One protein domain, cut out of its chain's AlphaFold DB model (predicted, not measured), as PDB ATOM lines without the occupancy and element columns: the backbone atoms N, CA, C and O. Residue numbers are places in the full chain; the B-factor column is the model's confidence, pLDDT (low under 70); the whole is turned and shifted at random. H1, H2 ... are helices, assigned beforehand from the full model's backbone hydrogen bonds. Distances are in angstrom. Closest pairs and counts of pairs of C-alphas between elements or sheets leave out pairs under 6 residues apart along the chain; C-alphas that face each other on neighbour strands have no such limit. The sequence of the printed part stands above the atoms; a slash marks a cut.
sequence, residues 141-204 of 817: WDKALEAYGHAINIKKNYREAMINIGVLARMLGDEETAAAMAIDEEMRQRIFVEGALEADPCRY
ATOM      1  N   TRP A 141      16.309  45.107  32.517       92.75
ATOM      2  CA  TRP A 141      16.950  44.426  33.653       92.75
ATOM      3  C   TRP A 141      18.267  45.059  34.104       92.75
ATOM      4  O   TRP A 141      18.464  45.239  35.301       92.75
ATOM      5  N   ASP A 142      19.124  45.457  33.162       91.69
ATOM      6  CA  ASP A 142      20.422  46.063  33.483       91.69
ATOM      7  C   ASP A 142      20.246  47.379  34.252       91.69
ATOM      8  O   ASP A 142      20.835  47.568  35.314       91.69
ATOM      9  N   LYS A 143      19.340  48.243  33.769       93.38
ATOM     10  CA  LYS A 143      18.968  49.490  34.454       93.38
ATOM     11  C   LYS A 143      18.376  49.224  35.840       93.38
ATOM     12  O   LYS A 143      18.642  49.976  36.774       93.38
ATOM     13  N   ALA A 144      17.561  48.175  35.977       93.44
ATOM     14  CA  ALA A 144      16.959  47.821  37.257       93.44
ATOM     15  C   ALA A 144      18.024  47.413  38.284       93.44
ATOM     16  O   ALA A 144      18.051  47.953  39.390       93.44
ATOM     17  N   LEU A 145      18.938  46.518  37.898       93.44
ATOM     18  CA  LEU A 145      20.041  46.062  38.746       93.44
ATOM     19  C   LEU A 145      21.000  47.202  39.113       93.44
ATOM     20  O   LEU A 145      21.401  47.300  40.271       93.44
ATOM     21  N   GLU A 146      21.323  48.088  38.167       94.69
ATOM     22  CA  GLU A 146      22.143  49.280  38.418       94.69
ATOM     23  C   GLU A 146      21.497  50.189  39.473       94.69
ATOM     24  O   GLU A 146      22.126  50.533  40.478       94.69
ATOM     25  N   ALA A 147      20.215  50.519  39.299       94.19
ATOM     26  CA  ALA A 147      19.482  51.370  40.230       94.19
ATOM     27  C   ALA A 147      19.366  50.737  41.630       94.19
ATOM     28  O   ALA A 147      19.631  51.402  42.634       94.19
ATOM     29  N   TYR A 148      19.057  49.439  41.727       94.19
ATOM     30  CA  TYR A 148      19.045  48.734  43.014       94.19
ATOM     31  C   TYR A 148      20.433  48.688  43.671       94.19
ATOM     32  O   TYR A 148      20.546  48.865  44.887       94.19
ATOM     33  N   GLY A 149      21.496  48.517  42.883       93.19
ATOM     34  CA  GLY A 149      22.877  48.571  43.362       93.19
ATOM     35  C   GLY A 149      23.234  49.934  43.960       93.19
ATOM     36  O   GLY A 149      23.821  50.001  45.044       93.19
ATOM     37  N   HIS A 150      22.818  51.031  43.319       93.50
ATOM     38  CA  HIS A 150      22.955  52.376  43.884       93.50
ATOM     39  C   HIS A 150      22.210  52.525  45.215       93.50
ATOM     40  O   HIS A 150      22.785  53.041  46.177       93.50
ATOM     41  N   ALA A 151      20.976  52.018  45.305       90.00
ATOM     42  CA  ALA A 151      20.191  52.061  46.537       90.00
ATOM     43  C   ALA A 151      20.896  51.332  47.703       90.00
ATOM     44  O   ALA A 151      20.982  51.877  48.804       90.00
ATOM     45  N   ILE A 152      21.470  50.146  47.458       89.69
ATOM     46  CA  ILE A 152      22.227  49.373  48.466       89.69
ATOM     47  C   ILE A 152      23.535  50.065  48.865       89.69
ATOM     48  O   ILE A 152      23.934  50.021  50.032       89.69
ATOM     49  N   ASN A 153      24.211  50.722  47.920       89.62
ATOM     50  CA  ASN A 153      25.441  51.458  48.211       89.62
ATOM     51  C   ASN A 153      25.206  52.619  49.187       89.62
ATOM     52  O   ASN A 153      26.073  52.912  50.011       89.62
ATOM     53  N   ILE A 154      24.033  53.253  49.113       86.06
ATOM     54  CA  ILE A 154      23.619  54.330  50.019       86.06
ATOM     55  C   ILE A 154      23.112  53.747  51.348       86.06
ATOM     56  O   ILE A 154      23.617  54.093  52.422       86.06
ATOM     57  N   LYS A 155      22.127  52.841  51.288       82.06
ATOM     58  CA  LYS A 155      21.552  52.154  52.449       82.06
ATOM     59  C   LYS A 155      22.007  50.699  52.460       82.06
ATOM     60  O   LYS A 155      21.412  49.826  51.836       82.06
ATOM     61  N   LYS A 156      23.063  50.429  53.233       78.81
ATOM     62  CA  LYS A 156      23.524  49.056  53.469       78.81
ATOM     63  C   LYS A 156      22.389  48.216  54.054       78.81
ATOM     64  O   LYS A 156      21.691  48.681  54.953       78.81
ATOM     65  N   ASN A 157      22.246  46.987  53.560       77.69
ATOM     66  CA  ASN A 157      21.174  46.058  53.928       77.69
ATOM     67  C   ASN A 157      19.761  46.595  53.631       77.69
ATOM     68  O   ASN A 157      18.825  46.334  54.386       77.69
ATOM     69  N   TYR A 158      19.588  47.363  52.547       83.69
ATOM     70  CA  TYR A 158      18.259  47.777  52.101       83.69
ATOM     71  C   TYR A 158      17.467  46.560  51.598       83.69
ATOM     72  O   TYR A 158      17.593  46.161  50.440       83.69
ATOM     73  N   ARG A 159      16.681  45.958  52.500       84.88
ATOM     74  CA  ARG A 159      15.977  44.680  52.306       84.88
ATOM     75  C   ARG A 159      15.198  44.623  50.997       84.88
ATOM     76  O   ARG A 159      15.326  43.655  50.262       84.88
ATOM     77  N   GLU A 160      14.445  45.664  50.680       85.62
ATOM     78  CA  GLU A 160      13.590  45.750  49.497       85.62
ATOM     79  C   GLU A 160      14.415  45.731  48.202       85.62
ATOM     80  O   GLU A 160      14.104  44.980  47.279       85.62
ATOM     81  N   ALA A 161      15.520  46.483  48.156       89.25
ATOM     82  CA  ALA A 161      16.445  46.461  47.023       89.25
ATOM     83  C   ALA A 161      17.128  45.091  46.876       89.25
ATOM     84  O   ALA A 161      17.263  44.584  45.763       89.25
ATOM     85  N   MET A 162      17.521  44.470  47.994       91.25
ATOM     86  CA  MET A 162      18.141  43.140  48.005       91.25
ATOM     87  C   MET A 162      17.173  42.051  47.538       91.25
ATOM     88  O   MET A 162      17.547  41.230  46.705       91.25
ATOM     89  N   ILE A 163      15.924  42.061  48.015       90.69
ATOM     90  CA  ILE A 163      14.873  41.145  47.549       90.69
ATOM     91  C   ILE A 163      14.674  41.316  46.044       90.69
ATOM     92  O   ILE A 163      14.679  40.323  45.321       90.69
ATOM     93  N   ASN A 164      14.570  42.555  45.557       92.88
ATOM     94  CA  ASN A 164      14.365  42.815  44.134       92.88
ATOM     95  C   ASN A 164      15.545  42.347  43.272       92.88
ATOM     96  O   ASN A 164      15.323  41.734  42.227       92.88
ATOM     97  N   ILE A 165      16.787  42.551  43.724       94.25
ATOM     98  CA  ILE A 165      17.973  41.978  43.069       94.25
ATOM     99  C   ILE A 165      17.912  40.452  43.091       94.25
ATOM    100  O   ILE A 165      18.139  39.836  42.057       94.25
ATOM    101  N   GLY A 166      17.581  39.831  44.225       93.62
ATOM    102  CA  GLY A 166      17.526  38.375  44.349       93.62
ATOM    103  C   GLY A 166      16.462  37.738  43.451       93.62
ATOM    104  O   GLY A 166      16.730  36.740  42.782       93.62
ATOM    105  N   VAL A 167      15.274  38.345  43.377       93.06
ATOM    106  CA  VAL A 167      14.191  37.926  42.474       93.06
ATOM    107  C   VAL A 167      14.628  38.061  41.013       93.06
ATOM    108  O   VAL A 167      14.486  37.101  40.254       93.06
ATOM    109  N   LEU A 168      15.209  39.201  40.614       93.38
ATOM    110  CA  LEU A 168      15.702  39.395  39.245       93.38
ATOM    111  C   LEU A 168      16.849  38.442  38.893       93.38
ATOM    112  O   LEU A 168      16.828  37.851  37.818       93.38
ATOM    113  N   ALA A 169      17.820  38.259  39.787       93.38
ATOM    114  CA  ALA A 169      18.945  37.348  39.593       93.38
ATOM    115  C   ALA A 169      18.447  35.928  39.309       93.38
ATOM    116  O   ALA A 169      18.812  35.330  38.298       93.38
ATOM    117  N   ARG A 170      17.500  35.437  40.114       92.19
ATOM    118  CA  ARG A 170      16.854  34.141  39.894       92.19
ATOM    119  C   ARG A 170      16.113  34.074  38.559       92.19
ATOM    120  O   ARG A 170      16.252  33.093  37.834       92.19
ATOM    121  N   MET A 171      15.342  35.107  38.210       89.25
ATOM    122  CA  MET A 171      14.656  35.181  36.910       89.25
ATOM    123  C   MET A 171      15.633  35.117  35.725       89.25
ATOM    124  O   MET A 171      15.273  34.603  34.667       89.25
ATOM    125  N   LEU A 172      16.855  35.621  35.905       90.81
ATOM    126  CA  LEU A 172      17.932  35.621  34.914       90.81
ATOM    127  C   LEU A 172      18.843  34.377  34.992       90.81
ATOM    128  O   LEU A 172      19.744  34.237  34.168       90.81
ATOM    129  N   GLY A 173      18.594  33.456  35.930       90.31
ATOM    130  CA  GLY A 173      19.359  32.215  36.107       90.31
ATOM    131  C   GLY A 173      20.632  32.341  36.955       90.31
ATOM    132  O   GLY A 173      21.435  31.410  36.973       90.31
ATOM    133  N   ASP A 174      20.823  33.456  37.661       93.06
ATOM    134  CA  ASP A 174      21.923  33.681  38.604       93.06
ATOM    135  C   ASP A 174      21.509  33.291  40.036       93.06
ATOM    136  O   ASP A 174      21.101  34.112  40.863       93.06
ATOM    137  N   GLU A 175      21.586  31.990  40.316       92.81
ATOM    138  CA  GLU A 175      21.255  31.412  41.627       92.81
ATOM    139  C   GLU A 175      22.243  31.831  42.733       92.81
ATOM    140  O   GLU A 175      21.876  31.865  43.909       92.81
ATOM    141  N   GLU A 176      23.489  32.166  42.380       94.88
ATOM    142  CA  GLU A 176      24.515  32.572  43.347       94.88
ATOM    143  C   GLU A 176      24.186  33.948  43.934       94.88
ATOM    144  O   GLU A 176      24.110  34.102  45.158       94.88
ATOM    145  N   THR A 177      23.891  34.927  43.075       92.69
ATOM    146  CA  THR A 177      23.464  36.262  43.513       92.69
ATOM    147  C   THR A 177      22.126  36.205  44.252       92.69
ATOM    148  O   THR A 177      21.961  36.872  45.278       92.69
ATOM    149  N   ALA A 178      21.178  35.377  43.796       91.81
ATOM    150  CA  ALA A 178      19.896  35.195  44.481       91.81
ATOM    151  C   ALA A 178      20.070  34.667  45.915       91.81
ATOM    152  O   ALA A 178      19.439  35.174  46.847       91.81
ATOM    153  N   ALA A 179      20.962  33.692  46.116       92.00
ATOM    154  CA  ALA A 179      21.284  33.171  47.441       92.00
ATOM    155  C   ALA A 179      22.014  34.206  48.310       92.00
ATOM    156  O   ALA A 179      21.721  34.311  49.500       92.00
ATOM    157  N   ALA A 180      22.914  35.002  47.725       93.19
ATOM    158  CA  ALA A 180      23.648  36.044  48.442       93.19
ATOM    159  C   ALA A 180      22.740  37.164  48.982       93.19
ATOM    160  O   ALA A 180      23.038  37.746  50.025       93.19
ATOM    161  N   MET A 181      21.632  37.467  48.297       92.62
ATOM    162  CA  MET A 181      20.671  38.484  48.743       92.62
ATOM    163  C   MET A 181      19.726  37.996  49.854       92.62
ATOM    164  O   MET A 181      19.159  38.818  50.572       92.62
ATOM    165  N   ALA A 182      19.556  36.684  50.036       90.44
ATOM    166  CA  ALA A 182      18.667  36.098  51.040       90.44
ATOM    167  C   ALA A 182      19.346  35.978  52.419       90.44
ATOM    168  O   ALA A 182      19.689  34.885  52.866       90.44
ATOM    169  N   ILE A 183      19.555  37.113  53.093       88.00
ATOM    170  CA  ILE A 183      20.296  37.169  54.369       88.00
ATOM    171  C   ILE A 183      19.515  36.643  55.586       88.00
ATOM    172  O   ILE A 183      20.118  36.378  56.625       88.00
ATOM    173  N   ASP A 184      18.197  36.465  55.467       86.25
ATOM    174  CA  ASP A 184      17.354  35.810  56.467       86.25
ATOM    175  C   ASP A 184      16.229  34.978  55.825       86.25
ATOM    176  O   ASP A 184      16.038  34.981  54.606       86.25
ATOM    177  N   GLU A 185      15.505  34.219  56.655       86.94
ATOM    178  CA  GLU A 185      14.484  33.271  56.192       86.94
ATOM    179  C   GLU A 185      13.272  33.965  55.550       86.94
ATOM    180  O   GLU A 185      12.688  33.430  54.610       86.94
ATOM    181  N   GLU A 186      12.925  35.176  55.991       83.75
ATOM    182  CA  GLU A 186      11.834  35.955  55.397       83.75
ATOM    183  C   GLU A 186      12.202  36.380  53.973       83.75
ATOM    184  O   GLU A 186      11.464  36.113  53.021       83.75
ATOM    185  N   MET A 187      13.387  36.965  53.792       87.19
ATOM    186  CA  MET A 187      13.892  37.338  52.471       87.19
ATOM    187  C   MET A 187      14.032  36.114  51.569       87.19
ATOM    188  O   MET A 187      13.692  36.172  50.386       87.19
ATOM    189  N   ARG A 188      14.477  34.982  52.123       89.19
ATOM    190  CA  ARG A 188      14.563  33.717  51.392       89.19
ATOM    191  C   ARG A 188      13.197  33.254  50.897       89.19
ATOM    192  O   ARG A 188      13.077  32.874  49.733       89.19
ATOM    193  N   GLN A 189      12.168  33.317  51.738       89.00
ATOM    194  CA  GLN A 189      10.801  32.994  51.342       89.00
ATOM    195  C   GLN A 189      10.325  33.916  50.213       89.00
ATOM    196  O   GLN A 189       9.831  33.438  49.190       89.00
ATOM    197  N   ARG A 190      10.558  35.224  50.332       87.62
ATOM    198  CA  ARG A 190      10.169  36.196  49.302       87.62
ATOM    199  C   ARG A 190      10.879  35.965  47.963       87.62
ATOM    200  O   ARG A 190      10.238  35.974  46.915       87.62
ATOM    201  N   ILE A 191      12.182  35.688  47.980       90.25
ATOM    202  CA  ILE A 191      12.987  35.479  46.765       90.25
ATOM    203  C   ILE A 191      12.677  34.124  46.102       90.25
ATOM    204  O   ILE A 191      12.445  34.043  44.890       90.25
ATOM    205  N   PHE A 192      12.677  33.039  46.880       89.31
ATOM    206  CA  PHE A 192      12.644  31.675  46.341       89.31
ATOM    207  C   PHE A 192      11.238  31.069  46.260       89.31
ATOM    208  O   PHE A 192      10.999  30.214  45.401       89.31
ATOM    209  N   VAL A 193      10.298  31.513  47.096       87.38
ATOM    210  CA  VAL A 193       8.926  30.979  47.125       87.38
ATOM    211  C   VAL A 193       7.958  31.918  46.419       87.38
ATOM    212  O   VAL A 193       7.283  31.487  45.488       87.38
ATOM    213  N   GLU A 194       7.901  33.187  46.823       86.75
ATOM    214  CA  GLU A 194       6.941  34.151  46.264       86.75
ATOM    215  C   GLU A 194       7.368  34.651  44.879       86.75
ATOM    216  O   GLU A 194       6.551  34.691  43.960       86.75
ATOM    217  N   GLY A 195       8.649  35.001  44.716       80.94
ATOM    218  CA  GLY A 195       9.232  35.416  43.437       80.94
ATOM    219  C   GLY A 195       8.686  36.741  42.894       80.94
ATOM    220  O   GLY A 195       8.710  36.951  41.682       80.94
ATOM    221  N   ALA A 196       8.171  37.619  43.759       79.56
ATOM    222  CA  ALA A 196       7.558  38.887  43.372       79.56
ATOM    223  C   ALA A 196       8.447  40.086  43.733       79.56
ATOM    224  O   ALA A 196       8.979  40.163  44.841       79.56
ATOM    225  N   LEU A 197       8.571  41.036  42.800       80.56
ATOM    226  CA  LEU A 197       9.216  42.325  43.051       80.56
ATOM    227  C   LEU A 197       8.361  43.185  43.986       80.56
ATOM    228  O   LEU A 197       7.134  43.209  43.877       80.56
ATOM    229  N   GLU A 198       9.019  43.930  44.868       73.56
ATOM    230  CA  GLU A 198       8.381  44.916  45.735       73.56
ATOM    231  C   GLU A 198       7.833  46.084  44.905       73.56
ATOM    232  O   GLU A 198       8.577  46.712  44.149       73.56
ATOM    233  N   ALA A 199       6.544  46.392  45.061       63.16
ATOM    234  CA  ALA A 199       5.871  47.429  44.279       63.16
ATOM    235  C   ALA A 199       5.883  48.812  44.958       63.16
ATOM    236  O   ALA A 199       5.882  49.820  44.253       63.16
ATOM    237  N   ASP A 200       5.934  48.878  46.297       62.81
ATOM    238  CA  ASP A 200       5.806  50.132  47.055       62.81
ATOM    239  C   ASP A 200       7.027  50.417  47.957       62.81
ATOM    240  O   ASP A 200       7.116  49.921  49.080       62.81
ATOM    241  N   PRO A 201       7.963  51.264  47.502       55.78
ATOM    242  CA  PRO A 201       9.177  51.589  48.246       55.78
ATOM    243  C   PRO A 201       8.984  52.658  49.333       55.78
ATOM    244  O   PRO A 201       9.927  52.947  50.067       55.78
ATOM    245  N   CYS A 202       7.799  53.278  49.449       51.12
ATOM    246  CA  CYS A 202       7.553  54.348  50.429       51.12
ATOM    247  C   CYS A 202       7.034  53.850  51.782       51.12
ATOM    248  O   CYS A 202       6.871  54.643  52.715       51.12
ATOM    249  N   ARG A 203       6.881  52.536  51.946       53.03
ATOM    250  CA  ARG A 203       6.779  51.909  53.262       53.03
ATOM    251  C   ARG A 203       8.164  51.823  53.882       53.03
ATOM    252  O   ARG A 203       8.703  50.739  54.043       53.03
ATOM    253  N   TYR A 204       8.753  52.954  54.266       53.56
ATOM    254  CA  TYR A 204       9.822  52.883  55.256       53.56
ATOM    255  C   TYR A 204       9.247  52.142  56.452       53.56
ATOM    256  O   TYR A 204       8.327  52.642  57.112       53.56
TER     257      TYR A 204
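What this domain is: This is residues 141 to 204 of the 817 residues of the protein "Glycosyltransferase, GT2 family" of Selenomonas ruminantium (UniProt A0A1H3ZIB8). Four helices make a small, compact cluster with H2 in the middle: H1 packs along one side of it, and H3 and H4 pack on the other. The chain folds back at each tight turn, and after H4 a tail without a named element, residues 195 to 204, runs back past H2 to the side where H1 lies. The printed part has 64 residues with four named helices, H1 to H4 in order, and no named strand; the class is all helix. It is compact, with a radius of gyration of the C-alphas of 10.7 A, and rounded, spanning 24 by 24 by 19 A.

Where its parts are: Find C-alpha 141 at (16.950, 44.426, 33.653); from there H1, the longest helix, residues 141 to 154, runs 20.3 A. H2, residues 159 to 171, runs 18.1 A from C-alpha 159 at (15.977, 44.680, 52.306). H3 is residues 175 to 181, 10.0 A. H4, residues 185 to 194, runs 12.5 A to C-alpha 194 at (6.941, 34.151, 46.264).

How they stand to each other: Look first at H1 and H2, a hairpin: they touch at Tyr 148 and Ala 161, C-alphas 5.3 A apart, at a shallow tilt of 27 degrees, opposite ways. H2 is the hub. It forms a hairpin with H3, at 3 degrees, a shallow tilt, with closest C-alphas Gly 166 and Ala 178 at 4.0 A. H2 touches H4 at a steep tilt of 39 degrees, the same way; the closest C-alphas, Val 167 and Ile 191, are 5.1 A apart. H3 and H4, also a hairpin, only just touch, with 3 pairs of C-alphas within 8 A; the closest are Ala 178 and Ile 191, 7.3 A. H1 is apart from H3 and H4. Every O i to N i+4 pair is within hydrogen-bond range in H1, H2 and H3, and 5 of 6 in H4.

The domain as a whole: The C-alphas farthest apart, Gly 173 and Tyr 204, are 29.7 A apart. The printed part has no cut, and the three links between helices are tight. Look to residues 199 to 204 for pLDDT under 70; the mean of the printed part is 86.2.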